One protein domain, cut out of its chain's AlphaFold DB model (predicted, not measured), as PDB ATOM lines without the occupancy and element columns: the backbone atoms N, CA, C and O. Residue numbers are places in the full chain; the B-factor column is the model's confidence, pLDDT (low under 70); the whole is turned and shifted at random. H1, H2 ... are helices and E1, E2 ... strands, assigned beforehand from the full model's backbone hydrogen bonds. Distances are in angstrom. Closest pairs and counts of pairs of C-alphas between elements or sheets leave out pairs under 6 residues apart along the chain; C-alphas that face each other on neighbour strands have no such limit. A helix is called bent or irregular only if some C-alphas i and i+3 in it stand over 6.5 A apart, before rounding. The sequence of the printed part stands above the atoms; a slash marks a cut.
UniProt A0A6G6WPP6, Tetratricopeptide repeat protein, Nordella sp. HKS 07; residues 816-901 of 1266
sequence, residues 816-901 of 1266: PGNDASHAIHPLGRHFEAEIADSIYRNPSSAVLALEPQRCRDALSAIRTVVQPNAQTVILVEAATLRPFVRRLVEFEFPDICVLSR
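This is residues 816 to 901 of the 1266 residues of the protein "Tetratricopeptide repeat protein" of Nordella sp. HKS 07 (UniProt A0A6G6WPP6). H3 lies in the middle, over one face of a small sheet of E1, E4 and E5; H1 packs on H3 at about a right angle, and the hairpin E2 and E3 makes one far end. The 86 printed residues have three named helices and five named strands, in the order E1 H1 E2 E3 H2 E4 H3 E5. The sheet E1, E4, E5 is parallel, E2 and E3 antiparallel, the class mixed. The whole is compact, radius of gyration of the C-alphas 12.8 A, and spans 39 by 25 by 22 A.

Start at E1, residues 823 to 826, parallel to E4, residues 872 to 876; N 825 and O 873 are within hydrogen-bond range at 2.8 A. Next, H1, residues 829 to 837, touches H3, residues 879 to 890, about perpendicular at 90 degrees; their closest C-alphas, Ala 836 and Leu 881, are 6.7 A apart. The hairpin of E2, residues 839 to 842, and E3, residues 845 to 850, has N 840 and O 847 within hydrogen-bond range at 2.8 A. H2, residues 852 to 863, only just touches H3, with 3 pairs of C-alphas within 8 A, the closest Leu 859 and Val 889 at 6.9 A. E4, H3 and E5, residues 897 to 900, form a strand-helix-strand unit, parallel neighbours with a helix between, its crossover right-handed; N 899 and O 874 are within hydrogen-bond range at 3.0 A. H3 is on this sheet in two layers, helix on one face, at a height over the sheet of 7.9 A. In H1 and H2 every O i to N i+4 pair is within hydrogen-bond range, in H3 6 of 8.

Find C-alpha 823 at (-11.253, 149.093, 370.522), where E1 begins. H2 covers 16.6 A, E3 16.5 A, and irregular H3, its C-alphas 880 and 883 7.0 A apart, 17.4 A. E5 ends at C-alpha 900, (-5.570, 161.092, 375.859).

The two farthest C-alphas, Pro 843 and Asn 869, are 41.1 A apart. The printed part has no cut and no long link; pLDDT is under 70 at residues 842 to 845 and 868 to 870.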
ATOM      1  N   PRO A 816      -1.342 156.499 366.239       80.62
ATOM      2  CA  PRO A 816      -1.722 155.094 366.308       80.62
ATOM      3  C   PRO A 816      -2.892 154.896 367.286       80.62
ATOM      4  O   PRO A 816      -2.901 155.454 368.383       80.62
ATOM      5  N   GLY A 817      -3.898 154.118 366.873       83.00
ATOM      6  CA  GLY A 817      -5.115 153.854 367.655       83.00
ATOM      7  C   GLY A 817      -6.348 154.689 367.274       83.00
ATOM      8  O   GLY A 817      -7.472 154.316 367.625       83.00
ATOM      9  N   ASN A 818      -6.176 155.771 366.503       86.12
ATOM     10  CA  ASN A 818      -7.298 156.555 365.965       86.12
ATOM     11  C   ASN A 818      -7.975 155.901 364.742       86.12
ATOM     12  O   ASN A 818      -9.074 156.306 364.369       86.12
ATOM     13  N   ASP A 819      -7.389 154.849 364.164       81.38
ATOM     14  CA  ASP A 819      -8.014 154.071 363.090       81.38
ATOM     15  C   ASP A 819      -9.223 153.235 363.571       81.38
ATOM     16  O   ASP A 819      -9.450 153.027 364.765       81.38
ATOM     17  N   ALA A 820     -10.016 152.737 362.619       79.00
ATOM     18  CA  ALA A 820     -11.242 151.994 362.907       79.00
ATOM     19  C   ALA A 820     -11.020 150.569 363.455       79.00
ATOM     20  O   ALA A 820     -11.991 149.958 363.902       79.00
ATOM     21  N   SER A 821      -9.798 150.019 363.421       81.75
ATOM     22  CA  SER A 821      -9.532 148.636 363.849       81.75
ATOM     23  C   SER A 821      -9.255 148.487 365.345       81.75
ATOM     24  O   SER A 821      -9.228 147.355 365.828       81.75
ATOM     25  N   HIS A 822      -9.119 149.589 366.093       86.88
ATOM     26  CA  HIS A 822      -8.879 149.543 367.538       86.88
ATOM     27  C   HIS A 822     -10.156 149.693 368.386       86.88
ATOM     28  O   HIS A 822     -11.005 150.554 368.128       86.88
ATOM     29  N   ALA A 823     -10.259 148.910 369.462       87.00
ATOM     30  CA  ALA A 823     -11.253 149.093 370.522       87.00
ATOM     31  C   ALA A 823     -10.714 150.031 371.617       87.00
ATOM     32  O   ALA A 823      -9.578 149.862 372.058       87.00
ATOM     33  N   ILE A 824     -11.510 151.010 372.066       90.94
ATOM     34  CA  ILE A 824     -11.063 152.056 373.003       90.94
ATOM     35  C   ILE A 824     -11.641 151.807 374.396       90.94
ATOM     36  O   ILE A 824     -12.854 151.708 374.548       90.94
ATOM     37  N   HIS A 825     -10.797 151.770 375.425       92.62
ATOM     38  CA  HIS A 825     -11.196 151.509 376.810       92.62
ATOM     39  C   HIS A 825     -10.700 152.614 377.752       92.62
ATOM     40  O   HIS A 825      -9.487 152.766 377.907       92.62
ATOM     41  N   PRO A 826     -11.596 153.397 378.383       93.62
ATOM     42  CA  PRO A 826     -11.192 154.463 379.293       93.62
ATOM     43  C   PRO A 826     -10.667 153.921 380.624       93.62
ATOM     44  O   PRO A 826     -11.203 152.955 381.169       93.62
ATOM     45  N   LEU A 827      -9.634 154.560 381.164       93.25
ATOM     46  CA  LEU A 827      -9.179 154.354 382.533       93.25
ATOM     47  C   LEU A 827     -10.145 155.014 383.509       93.25
ATOM     48  O   LEU A 827     -10.603 156.135 383.301       93.25
ATOM     49  N   GLY A 828     -10.467 154.303 384.586       90.94
ATOM     50  CA  GLY A 828     -11.409 154.828 385.553       90.94
ATOM     51  C   GLY A 828     -10.829 155.934 386.418       90.94
ATOM     52  O   GLY A 828      -9.646 155.923 386.757       90.94
ATOM     53  N   ARG A 829     -11.683 156.871 386.850       87.62
ATOM     54  CA  ARG A 829     -11.257 158.073 387.602       87.62
ATOM     55  C   ARG A 829     -10.393 157.767 388.828       87.62
ATOM     56  O   ARG A 829      -9.465 158.511 389.125       87.62
ATOM     57  N   HIS A 830     -10.695 156.687 389.553       85.19
ATOM     58  CA  HIS A 830      -9.903 156.289 390.721       85.19
ATOM     59  C   HIS A 830      -8.519 155.751 390.336       85.19
ATOM     60  O   HIS A 830      -7.544 156.004 391.037       85.19
ATOM     61  N   PHE A 831      -8.427 155.047 389.208       91.19
ATOM     62  CA  PHE A 831      -7.160 154.556 388.679       91.19
ATOM     63  C   PHE A 831      -6.287 155.742 388.234       91.19
ATOM     64  O   PHE A 831      -5.129 155.831 388.630       91.19
ATOM     65  N   GLU A 832      -6.847 156.713 387.509       91.31
ATOM     66  CA  GLU A 832      -6.101 157.921 387.127       91.31
ATOM     67  C   GLU A 832      -5.609 158.729 388.329       91.31
ATOM     68  O   GLU A 832      -4.453 159.149 388.339       91.31
ATOM     69  N   ALA A 833      -6.443 158.896 389.362       86.56
ATOM     70  CA  ALA A 833      -6.035 159.565 390.596       86.56
ATOM     71  C   ALA A 833      -4.861 158.842 391.282       86.56
ATOM     72  O   ALA A 833      -3.912 159.488 391.714       86.56
ATOM     73  N   GLU A 834      -4.875 157.506 391.318       86.44
ATOM     74  CA  GLU A 834      -3.777 156.719 391.893       86.44
ATOM     75  C   GLU A 834      -2.467 156.890 391.109       86.44
ATOM     76  O   GLU A 834      -1.396 156.990 391.719       86.44
ATOM     77  N   ILE A 835      -2.536 156.927 389.773       89.00
ATOM     78  CA  ILE A 835      -1.367 157.205 388.930       89.00
ATOM     79  C   ILE A 835      -0.866 158.624 389.200       89.00
ATOM     80  O   ILE A 835       0.322 158.792 389.458       89.00
ATOM     81  N   ALA A 836      -1.757 159.619 389.212       87.12
ATOM     82  CA  ALA A 836      -1.415 161.016 389.467       87.12
ATOM     83  C   ALA A 836      -0.711 161.212 390.821       87.12
ATOM     84  O   ALA A 836       0.354 161.827 390.872       87.12
ATOM     85  N   ASP A 837      -1.249 160.621 391.892       84.06
ATOM     86  CA  ASP A 837      -0.690 160.683 393.251       84.06
ATOM     87  C   ASP A 837       0.659 159.956 393.387       84.06
ATOM     88  O   ASP A 837       1.382 160.153 394.365       84.06
ATOM     89  N   SER A 838       1.000 159.095 392.424       85.44
ATOM     90  CA  SER A 838       2.235 158.303 392.414       85.44
ATOM     91  C   SER A 838       3.311 158.881 391.477       85.44
ATOM     92  O   SER A 838       4.374 158.276 391.324       85.44
ATOM     93  N   ILE A 839       3.068 160.039 390.848       84.44
ATOM     94  CA  ILE A 839       4.069 160.744 390.034       84.44
ATOM     95  C   ILE A 839       4.942 161.621 390.938       84.44
ATOM     96  O   ILE A 839       4.483 162.584 391.550       84.44
ATOM     97  N   TYR A 840       6.235 161.318 390.965       77.06
ATOM     98  CA  TYR A 840       7.268 162.155 391.555       77.06
ATOM     99  C   TYR A 840       7.656 163.278 390.586       77.06
ATOM    100  O   TYR A 840       7.972 163.005 389.431       77.06
ATOM    101  N   ARG A 841       7.641 164.539 391.039       72.75
ATOM    102  CA  ARG A 841       8.028 165.707 390.228       72.75
ATOM    103  C   ARG A 841       9.200 166.448 390.869       72.75
ATOM    104  O   ARG A 841       9.086 166.919 391.997       72.75
ATOM    105  N   ASN A 842      10.284 166.583 390.114       66.25
ATOM    106  CA  ASN A 842      11.417 167.477 390.361       66.25
ATOM    107  C   ASN A 842      11.314 168.658 389.361       66.25
ATOM    108  O   ASN A 842      10.788 168.433 388.269       66.25
ATOM    109  N   PRO A 843      11.784 169.890 389.661       58.50
ATOM    110  CA  PRO A 843      11.879 171.015 388.723       58.50
ATOM    111  C   PRO A 843      12.237 170.702 387.264       58.50
ATOM    112  O   PRO A 843      11.789 171.424 386.387       58.50
ATOM    113  N   SER A 844      13.024 169.659 386.992       57.75
ATOM    114  CA  SER A 844      13.465 169.283 385.641       57.75
ATOM    115  C   SER A 844      12.840 167.998 385.071       57.75
ATOM    116  O   SER A 844      13.154 167.652 383.935       57.75
ATOM    117  N   SER A 845      11.999 167.262 385.818       67.75
ATOM    118  CA  SER A 845      11.396 166.010 385.320       67.75
ATOM    119  C   SER A 845      10.293 165.415 386.200       67.75
ATOM    120  O   SER A 845      10.351 165.513 387.430       67.75
ATOM    121  N   ALA A 846       9.384 164.656 385.587       76.25
ATOM    122  CA  ALA A 846       8.408 163.809 386.271       76.25
ATOM    123  C   ALA A 846       8.647 162.294 386.053       76.25
ATOM    124  O   ALA A 846       8.933 161.847 384.943       76.25
ATOM    125  N   VAL A 847       8.500 161.485 387.110       77.94
ATOM    126  CA  VAL A 847       8.710 160.021 387.108       77.94
ATOM    127  C   VAL A 847       7.567 159.325 387.847       77.94
ATOM    128  O   VAL A 847       7.231 159.709 388.963       77.94
ATOM    129  N   LEU A 848       6.978 158.272 387.271       84.00
ATOM    130  CA  LEU A 848       5.978 157.457 387.973       84.00
ATOM    131  C   LEU A 848       6.674 156.427 388.878       84.00
ATOM    132  O   LEU A 848       7.484 155.631 388.403       84.00
ATOM    133  N   ALA A 849       6.321 156.428 390.166       82.50
ATOM    134  CA  ALA A 849       6.892 155.564 391.195       82.50
ATOM    135  C   ALA A 849       5.794 154.733 391.879       82.50
ATOM    136  O   ALA A 849       5.058 155.226 392.733       82.50
ATOM    137  N   LEU A 850       5.677 153.451 391.518       82.31
ATOM    138  CA  LEU A 850       4.643 152.555 392.056       82.31
ATOM    139  C   LEU A 850       5.238 151.479 392.963       82.31
ATOM    140  O   LEU A 850       6.268 150.887 392.652       82.31
ATOM    141  N   GLU A 851       4.564 151.163 394.071       78.00
ATOM    142  CA  GLU A 851       4.938 149.992 394.875       78.00
ATOM    143  C   GLU A 851       4.724 148.700 394.050       78.00
ATOM    144  O   GLU A 851       3.724 148.597 393.327       78.00
ATOM    145  N   PRO A 852       5.601 147.681 394.161       77.44
ATOM    146  CA  PRO A 852       5.558 146.496 393.296       77.44
ATOM    147  C   PRO A 852       4.207 145.770 393.257       77.44
ATOM    148  O   PRO A 852       3.800 145.277 392.206       77.44
ATOM    149  N   GLN A 853       3.493 145.703 394.388       78.12
ATOM    150  CA  GLN A 853       2.171 145.077 394.433       78.12
ATOM    151  C   GLN A 853       1.130 145.891 393.660       78.12
ATOM    152  O   GLN A 853       0.395 145.319 392.866       78.12
ATOM    153  N   ARG A 854       1.118 147.220 393.818       83.62
ATOM    154  CA  ARG A 854       0.176 148.095 393.104       83.62
ATOM    155  C   ARG A 854       0.421 148.088 391.599       83.62
ATOM    156  O   ARG A 854      -0.534 148.105 390.834       83.62
ATOM    157  N   CYS A 855       1.680 147.977 391.174       84.00
ATOM    158  CA  CYS A 855       2.025 147.759 389.768       84.00
ATOM    159  C   CYS A 855       1.401 146.458 389.220       84.00
ATOM    160  O   CYS A 855       0.760 146.472 388.170       84.00
ATOM    161  N   ARG A 856       1.507 145.343 389.963       83.25
ATOM    162  CA  ARG A 856       0.861 144.072 389.586       83.25
ATOM    163  C   ARG A 856      -0.659 144.191 389.512       83.25
ATOM    164  O   ARG A 856      -1.249 143.675 388.567       83.25
ATOM    165  N   ASP A 857      -1.276 144.865 390.480       85.38
ATOM    166  CA  ASP A 857      -2.728 145.063 390.514       85.38
ATOM    167  C   ASP A 857      -3.196 145.886 389.295       85.38
ATOM    168  O   ASP A 857      -4.153 145.506 388.619       85.38
ATOM    169  N   ALA A 858      -2.468 146.956 388.954       87.62
ATOM    170  CA  ALA A 858      -2.723 147.803 387.789       87.62
ATOM    171  C   ALA A 858      -2.630 147.030 386.459       87.62
ATOM    172  O   ALA A 858      -3.558 147.076 385.648       87.62
ATOM    173  N   LEU A 859      -1.548 146.269 386.249       87.88
ATOM    174  CA  LEU A 859      -1.383 145.430 385.053       87.88
ATOM    175  C   LEU A 859      -2.435 144.316 384.984       87.88
ATOM    176  O   LEU A 859      -2.963 144.027 383.911       87.88
ATOM    177  N   SER A 860      -2.798 143.727 386.128       87.56
ATOM    178  CA  SER A 860      -3.863 142.726 386.202       87.56
ATOM    179  C   SER A 860      -5.218 143.304 385.798       87.56
ATOM    180  O   SER A 860      -5.956 142.637 385.076       87.56
ATOM    181  N   ALA A 861      -5.549 144.529 386.222       88.88
ATOM    182  CA  ALA A 861      -6.785 145.200 385.826       88.88
ATOM    183  C   ALA A 861      -6.845 145.402 384.303       88.88
ATOM    184  O   ALA A 861      -7.850 145.073 383.674       88.88
ATOM    185  N   ILE A 862      -5.741 145.842 383.692       89.25
ATOM    186  CA  ILE A 862      -5.633 146.016 382.236       89.25
ATOM    187  C   ILE A 862      -5.769 144.673 381.504       89.25
ATOM    188  O   ILE A 862      -6.528 144.572 380.540       89.25
ATOM    189  N   ARG A 863      -5.126 143.609 382.006       88.62
ATOM    190  CA  ARG A 863      -5.188 142.257 381.424       88.62
ATOM    191  C   ARG A 863      -6.620 141.727 381.274       88.62
ATOM    192  O   ARG A 863      -6.873 140.926 380.382       88.62
ATOM    193  N   THR A 864      -7.566 142.171 382.108       85.50
ATOM    194  CA  THR A 864      -8.978 141.748 382.003       85.50
ATOM    195  C   THR A 864      -9.695 142.264 380.753       85.50
ATOM    196  O   THR A 864     -10.749 141.736 380.395       85.50
ATOM    197  N   VAL A 865      -9.140 143.281 380.092       82.69
ATOM    198  CA  VAL A 865      -9.739 143.950 378.929       82.69
ATOM    199  C   VAL A 865      -8.967 143.662 377.639       82.69
ATOM    200  O   VAL A 865      -9.554 143.649 376.560       82.69
ATOM    201  N   VAL A 866      -7.673 143.355 377.744       81.19
ATOM    202  CA  VAL A 866      -6.816 143.004 376.605       81.19
ATOM    203  C   VAL A 866      -7.147 141.595 376.104       81.19
ATOM    204  O   VAL A 866      -6.878 140.603 376.782       81.19
ATOM    205  N   GLN A 867      -7.723 141.491 374.902       71.94
ATOM    206  CA  GLN A 867      -7.981 140.202 374.251       71.94
ATOM    207  C   GLN A 867      -6.805 139.778 373.354       71.94
ATOM    208  O   GLN A 867      -6.225 140.623 372.668       71.94
ATOM    209  N   PRO A 868      -6.482 138.473 373.270       61.66
ATOM    210  CA  PRO A 868      -5.507 137.975 372.305       61.66
ATOM    211  C   PRO A 868      -5.936 138.332 370.871       61.66
ATOM    212  O   PRO A 868      -7.046 137.995 370.462       61.66
ATOM    213  N   ASN A 869      -5.050 138.978 370.107       62.03
ATOM    214  CA  ASN A 869      -5.234 139.411 368.708       62.03
ATOM    215  C   ASN A 869      -6.169 140.617 368.462       62.03
ATOM    216  O   ASN A 869      -6.408 140.946 367.300       62.03
ATOM    217  N   ALA A 870      -6.676 141.295 369.498       69.62
ATOM    218  CA  ALA A 870      -7.469 142.517 369.338       69.62
ATOM    219  C   ALA A 870      -6.609 143.775 369.535       69.62
ATOM    220  O   ALA A 870      -5.932 143.930 370.553       69.62
ATOM    221  N   GLN A 871      -6.671 144.708 368.585       82.81
ATOM    222  CA  GLN A 871      -6.016 146.007 368.712       82.81
ATOM    223  C   GLN A 871      -6.749 146.861 369.758       82.81
ATOM    224  O   GLN A 871      -7.934 147.159 369.616       82.81
ATOM    225  N   THR A 872      -6.053 147.219 370.838       87.81
ATOM    226  CA  THR A 872      -6.644 147.856 372.027       87.81
ATOM    227  C   THR A 872      -6.009 149.224 372.268       87.81
ATOM    228  O   THR A 872      -4.783 149.355 372.233       87.81
ATOM    229  N   VAL A 873      -6.838 150.231 372.547       91.00
ATOM    230  CA  VAL A 873      -6.425 151.555 373.029       91.00
ATOM    231  C   VAL A 873      -6.870 151.736 374.473       91.00
ATOM    232  O   VAL A 873      -8.047 151.557 374.788       91.00
ATOM    233  N   ILE A 874      -5.951 152.159 375.334       93.06
ATOM    234  CA  ILE A 874      -6.268 152.676 376.665       93.06
ATOM    235  C   ILE A 874      -6.437 154.193 376.558       93.06
ATOM    236  O   ILE A 874      -5.538 154.890 376.091       93.06
ATOM    237  N   LEU A 875      -7.591 154.699 376.979       93.06
ATOM    238  CA  LEU A 875      -7.913 156.121 376.956       93.06
ATOM    239  C   LEU A 875      -7.748 156.722 378.355       93.06
ATOM    240  O   LEU A 875      -8.365 156.233 379.297       93.06
ATOM    241  N   VAL A 876      -6.958 157.787 378.478       94.31
ATOM    242  CA  VAL A 876      -6.870 158.603 379.701       94.31
ATOM    243  C   VAL A 876      -7.588 159.938 379.526       94.31
ATOM    244  O   VAL A 876      -7.565 160.527 378.445       94.31
ATOM    245  N   GLU A 877      -8.210 160.448 380.584       90.56
ATOM    246  CA  GLU A 877      -8.875 161.748 380.573       90.56
ATOM    247  C   GLU A 877      -7.838 162.881 380.608       90.56
ATOM    248  O   GLU A 877      -7.897 163.802 379.794       90.56
ATOM    249  N   ALA A 878      -6.837 162.789 381.492       87.69
ATOM    250  CA  ALA A 878      -5.761 163.775 381.591       87.69
ATOM    251  C   ALA A 878      -4.565 163.439 380.678       87.69
ATOM    252  O   ALA A 878      -3.873 162.439 380.879       87.69
ATOM    253  N   ALA A 879      -4.254 164.328 379.723       86.06
ATOM    254  CA  ALA A 879      -3.112 164.169 378.811       86.06
ATOM    255  C   ALA A 879      -1.770 164.008 379.546       86.06
ATOM    256  O   ALA A 879      -0.953 163.174 379.174       86.06
ATOM    257  N   THR A 880      -1.585 164.702 380.669       85.19
ATOM    258  CA  THR A 880      -0.363 164.625 381.484       85.19
ATOM    259  C   THR A 880      -0.116 163.252 382.124       85.19
ATOM    260  O   THR A 880       1.005 162.984 382.548       85.19
ATOM    261  N   LEU A 881      -1.119 162.368 382.204       89.38
ATOM    262  CA  LEU A 881      -0.967 161.004 382.739       89.38
ATOM    263  C   LEU A 881      -0.600 159.978 381.660       89.38
ATOM    264  O   LEU A 881      -0.010 158.939 381.969       89.38
ATOM    265  N   ARG A 882      -0.921 160.271 380.396       91.75
ATOM    266  CA  ARG A 882      -0.715 159.389 379.242       91.75
ATOM    267  C   ARG A 882       0.713 158.818 379.140       91.75
ATOM    268  O   ARG A 882       0.807 157.596 379.001       91.75
ATOM    269  N   PRO A 883       1.811 159.597 379.255       88.25
ATOM    270  CA  PRO A 883       3.171 159.047 379.157       88.25
ATOM    271  C   PRO A 883       3.467 157.978 380.200       88.25
ATOM    272  O   PRO A 883       4.074 156.949 379.898       88.25
ATOM    273  N   PHE A 884       3.000 158.197 381.425       87.88
ATOM    274  CA  PHE A 884       3.235 157.291 382.541       87.88
ATOM    275  C   PHE A 884       2.428 156.003 382.392       87.88
ATOM    276  O   PHE A 884       2.958 154.913 382.608       87.88
ATOM    277  N   VAL A 885       1.174 156.110 381.944       90.12
ATOM    278  CA  VAL A 885       0.340 154.944 381.629       90.12
ATOM    279  C   VAL A 885       0.934 154.159 380.461       90.12
ATOM    280  O   VAL A 885       1.064 152.941 380.560       90.12
ATOM    281  N   ARG A 886       1.374 154.830 379.386       89.19
ATOM    282  CA  ARG A 886       2.040 154.177 378.249       89.19
ATOM    283  C   ARG A 886       3.260 153.381 378.694       89.19
ATOM    284  O   ARG A 886       3.437 152.257 378.222       89.19
ATOM    285  N   ARG A 887       4.069 153.940 379.595       85.06
ATOM    286  CA  ARG A 887       5.266 153.276 380.114       85.06
ATOM    287  C   ARG A 887       4.941 152.100 381.033       85.06
ATOM    288  O   ARG A 887       5.608 151.073 380.955       85.06
ATOM    289  N   LEU A 888       3.913 152.235 381.872       86.44
ATOM    290  CA  LEU A 888       3.441 151.159 382.743       86.44
ATOM    291  C   LEU A 888       3.021 149.930 381.927       86.44
ATOM    292  O   LEU A 888       3.424 148.816 382.251       86.44
ATOM    293  N   VAL A 889       2.242 150.129 380.858       87.69
ATOM    294  CA  VAL A 889       1.690 149.014 380.072       87.69
ATOM    295  C   VAL A 889       2.685 148.385 379.107       87.69
ATOM    296  O   VAL A 889       2.560 147.201 378.822       87.69
ATOM    297  N   GLU A 890       3.695 149.131 378.649       82.38
ATOM    298  CA  GLU A 890       4.684 148.659 377.669       82.38
ATOM    299  C   GLU A 890       5.396 147.374 378.085       82.38
ATOM    300  O   GLU A 890       5.753 146.560 377.239       82.38
ATOM    301  N   PHE A 891       5.616 147.210 379.390       72.31
ATOM    302  CA  PHE A 891       6.375 146.094 379.934       72.31
ATOM    303  C   PHE A 891       5.716 144.740 379.642       72.31
ATOM    304  O   PHE A 891       6.408 143.767 379.358       72.31
ATOM    305  N   GLU A 892       4.386 144.681 379.707       80.06
ATOM    306  CA  GLU A 892       3.619 143.457 379.451       80.06
ATOM    307  C   GLU A 892       2.912 143.485 378.088       80.06
ATOM    308  O   GLU A 892       2.755 142.449 377.445       80.06
ATOM    309  N   PHE A 893       2.519 144.674 377.628       84.00
ATOM    310  CA  PHE A 893       1.728 144.894 376.424       84.00
ATOM    311  C   PHE A 893       2.378 145.970 375.532       84.00
ATOM    312  O   PHE A 893       1.880 147.096 375.442       84.00
ATOM    313  N   PRO A 894       3.501 145.656 374.864       76.00
ATOM    314  CA  PRO A 894       4.264 146.634 374.085       76.00
ATOM    315  C   PRO A 894       3.471 147.247 372.919       76.00
ATOM    316  O   PRO A 894       3.722 148.402 372.574       76.00
ATOM    317  N   ASP A 895       2.496 146.506 372.378       78.00
ATOM    318  CA  ASP A 895       1.686 146.887 371.212       78.00
ATOM    319  C   ASP A 895       0.411 147.684 371.561       78.00
ATOM    320  O   ASP A 895      -0.317 148.111 370.663       78.00
ATOM    321  N   ILE A 896       0.102 147.889 372.849       86.62
ATOM    322  CA  ILE A 896      -1.086 148.656 373.254       86.62
ATOM    323  C   ILE A 896      -0.845 150.155 373.074       86.62
ATOM    324  O   ILE A 896       0.137 150.720 373.561       86.62
ATOM    325  N   CYS A 897      -1.805 150.815 372.426       88.19
ATOM    326  CA  CYS A 897      -1.810 152.263 372.273       88.19
ATOM    327  C   CYS A 897      -2.409 152.929 373.518       88.19
ATOM    328  O   CYS A 897      -3.392 152.445 374.081       88.19
ATOM    329  N   VAL A 898      -1.849 154.067 373.930       91.31
ATOM    330  CA  VAL A 898      -2.420 154.905 374.992       91.31
ATOM    331  C   VAL A 898      -2.660 156.294 374.421       91.31
ATOM    332  O   VAL A 898      -1.709 156.933 373.969       91.31
ATOM    333  N   LEU A 899      -3.917 156.732 374.431       92.00
ATOM    334  CA  LEU A 899      -4.341 158.042 373.938       92.00
ATOM    335  C   LEU A 899      -4.948 158.863 375.072       92.00
ATOM    336  O   LEU A 899      -5.563 158.310 375.983       92.00
ATOM    337  N   SER A 900      -4.802 160.183 375.005       92.50
ATOM    338  CA  SER A 900      -5.570 161.092 375.859       92.50
ATOM    339  C   SER A 900      -6.898 161.498 375.219       92.50
ATOM    340  O   SER A 900      -7.080 161.413 374.002       92.50
ATOM    341  N   ARG A 901      -7.834 162.009 376.023       88.88
ATOM    342  CA  ARG A 901      -9.115 162.540 375.538       88.88
ATOM    343  C   ARG A 901      -8.955 163.614 374.461       88.88
ATOM    344  O   ARG A 901      -9.780 163.689 373.558       88.88
TER     345      ARG A 901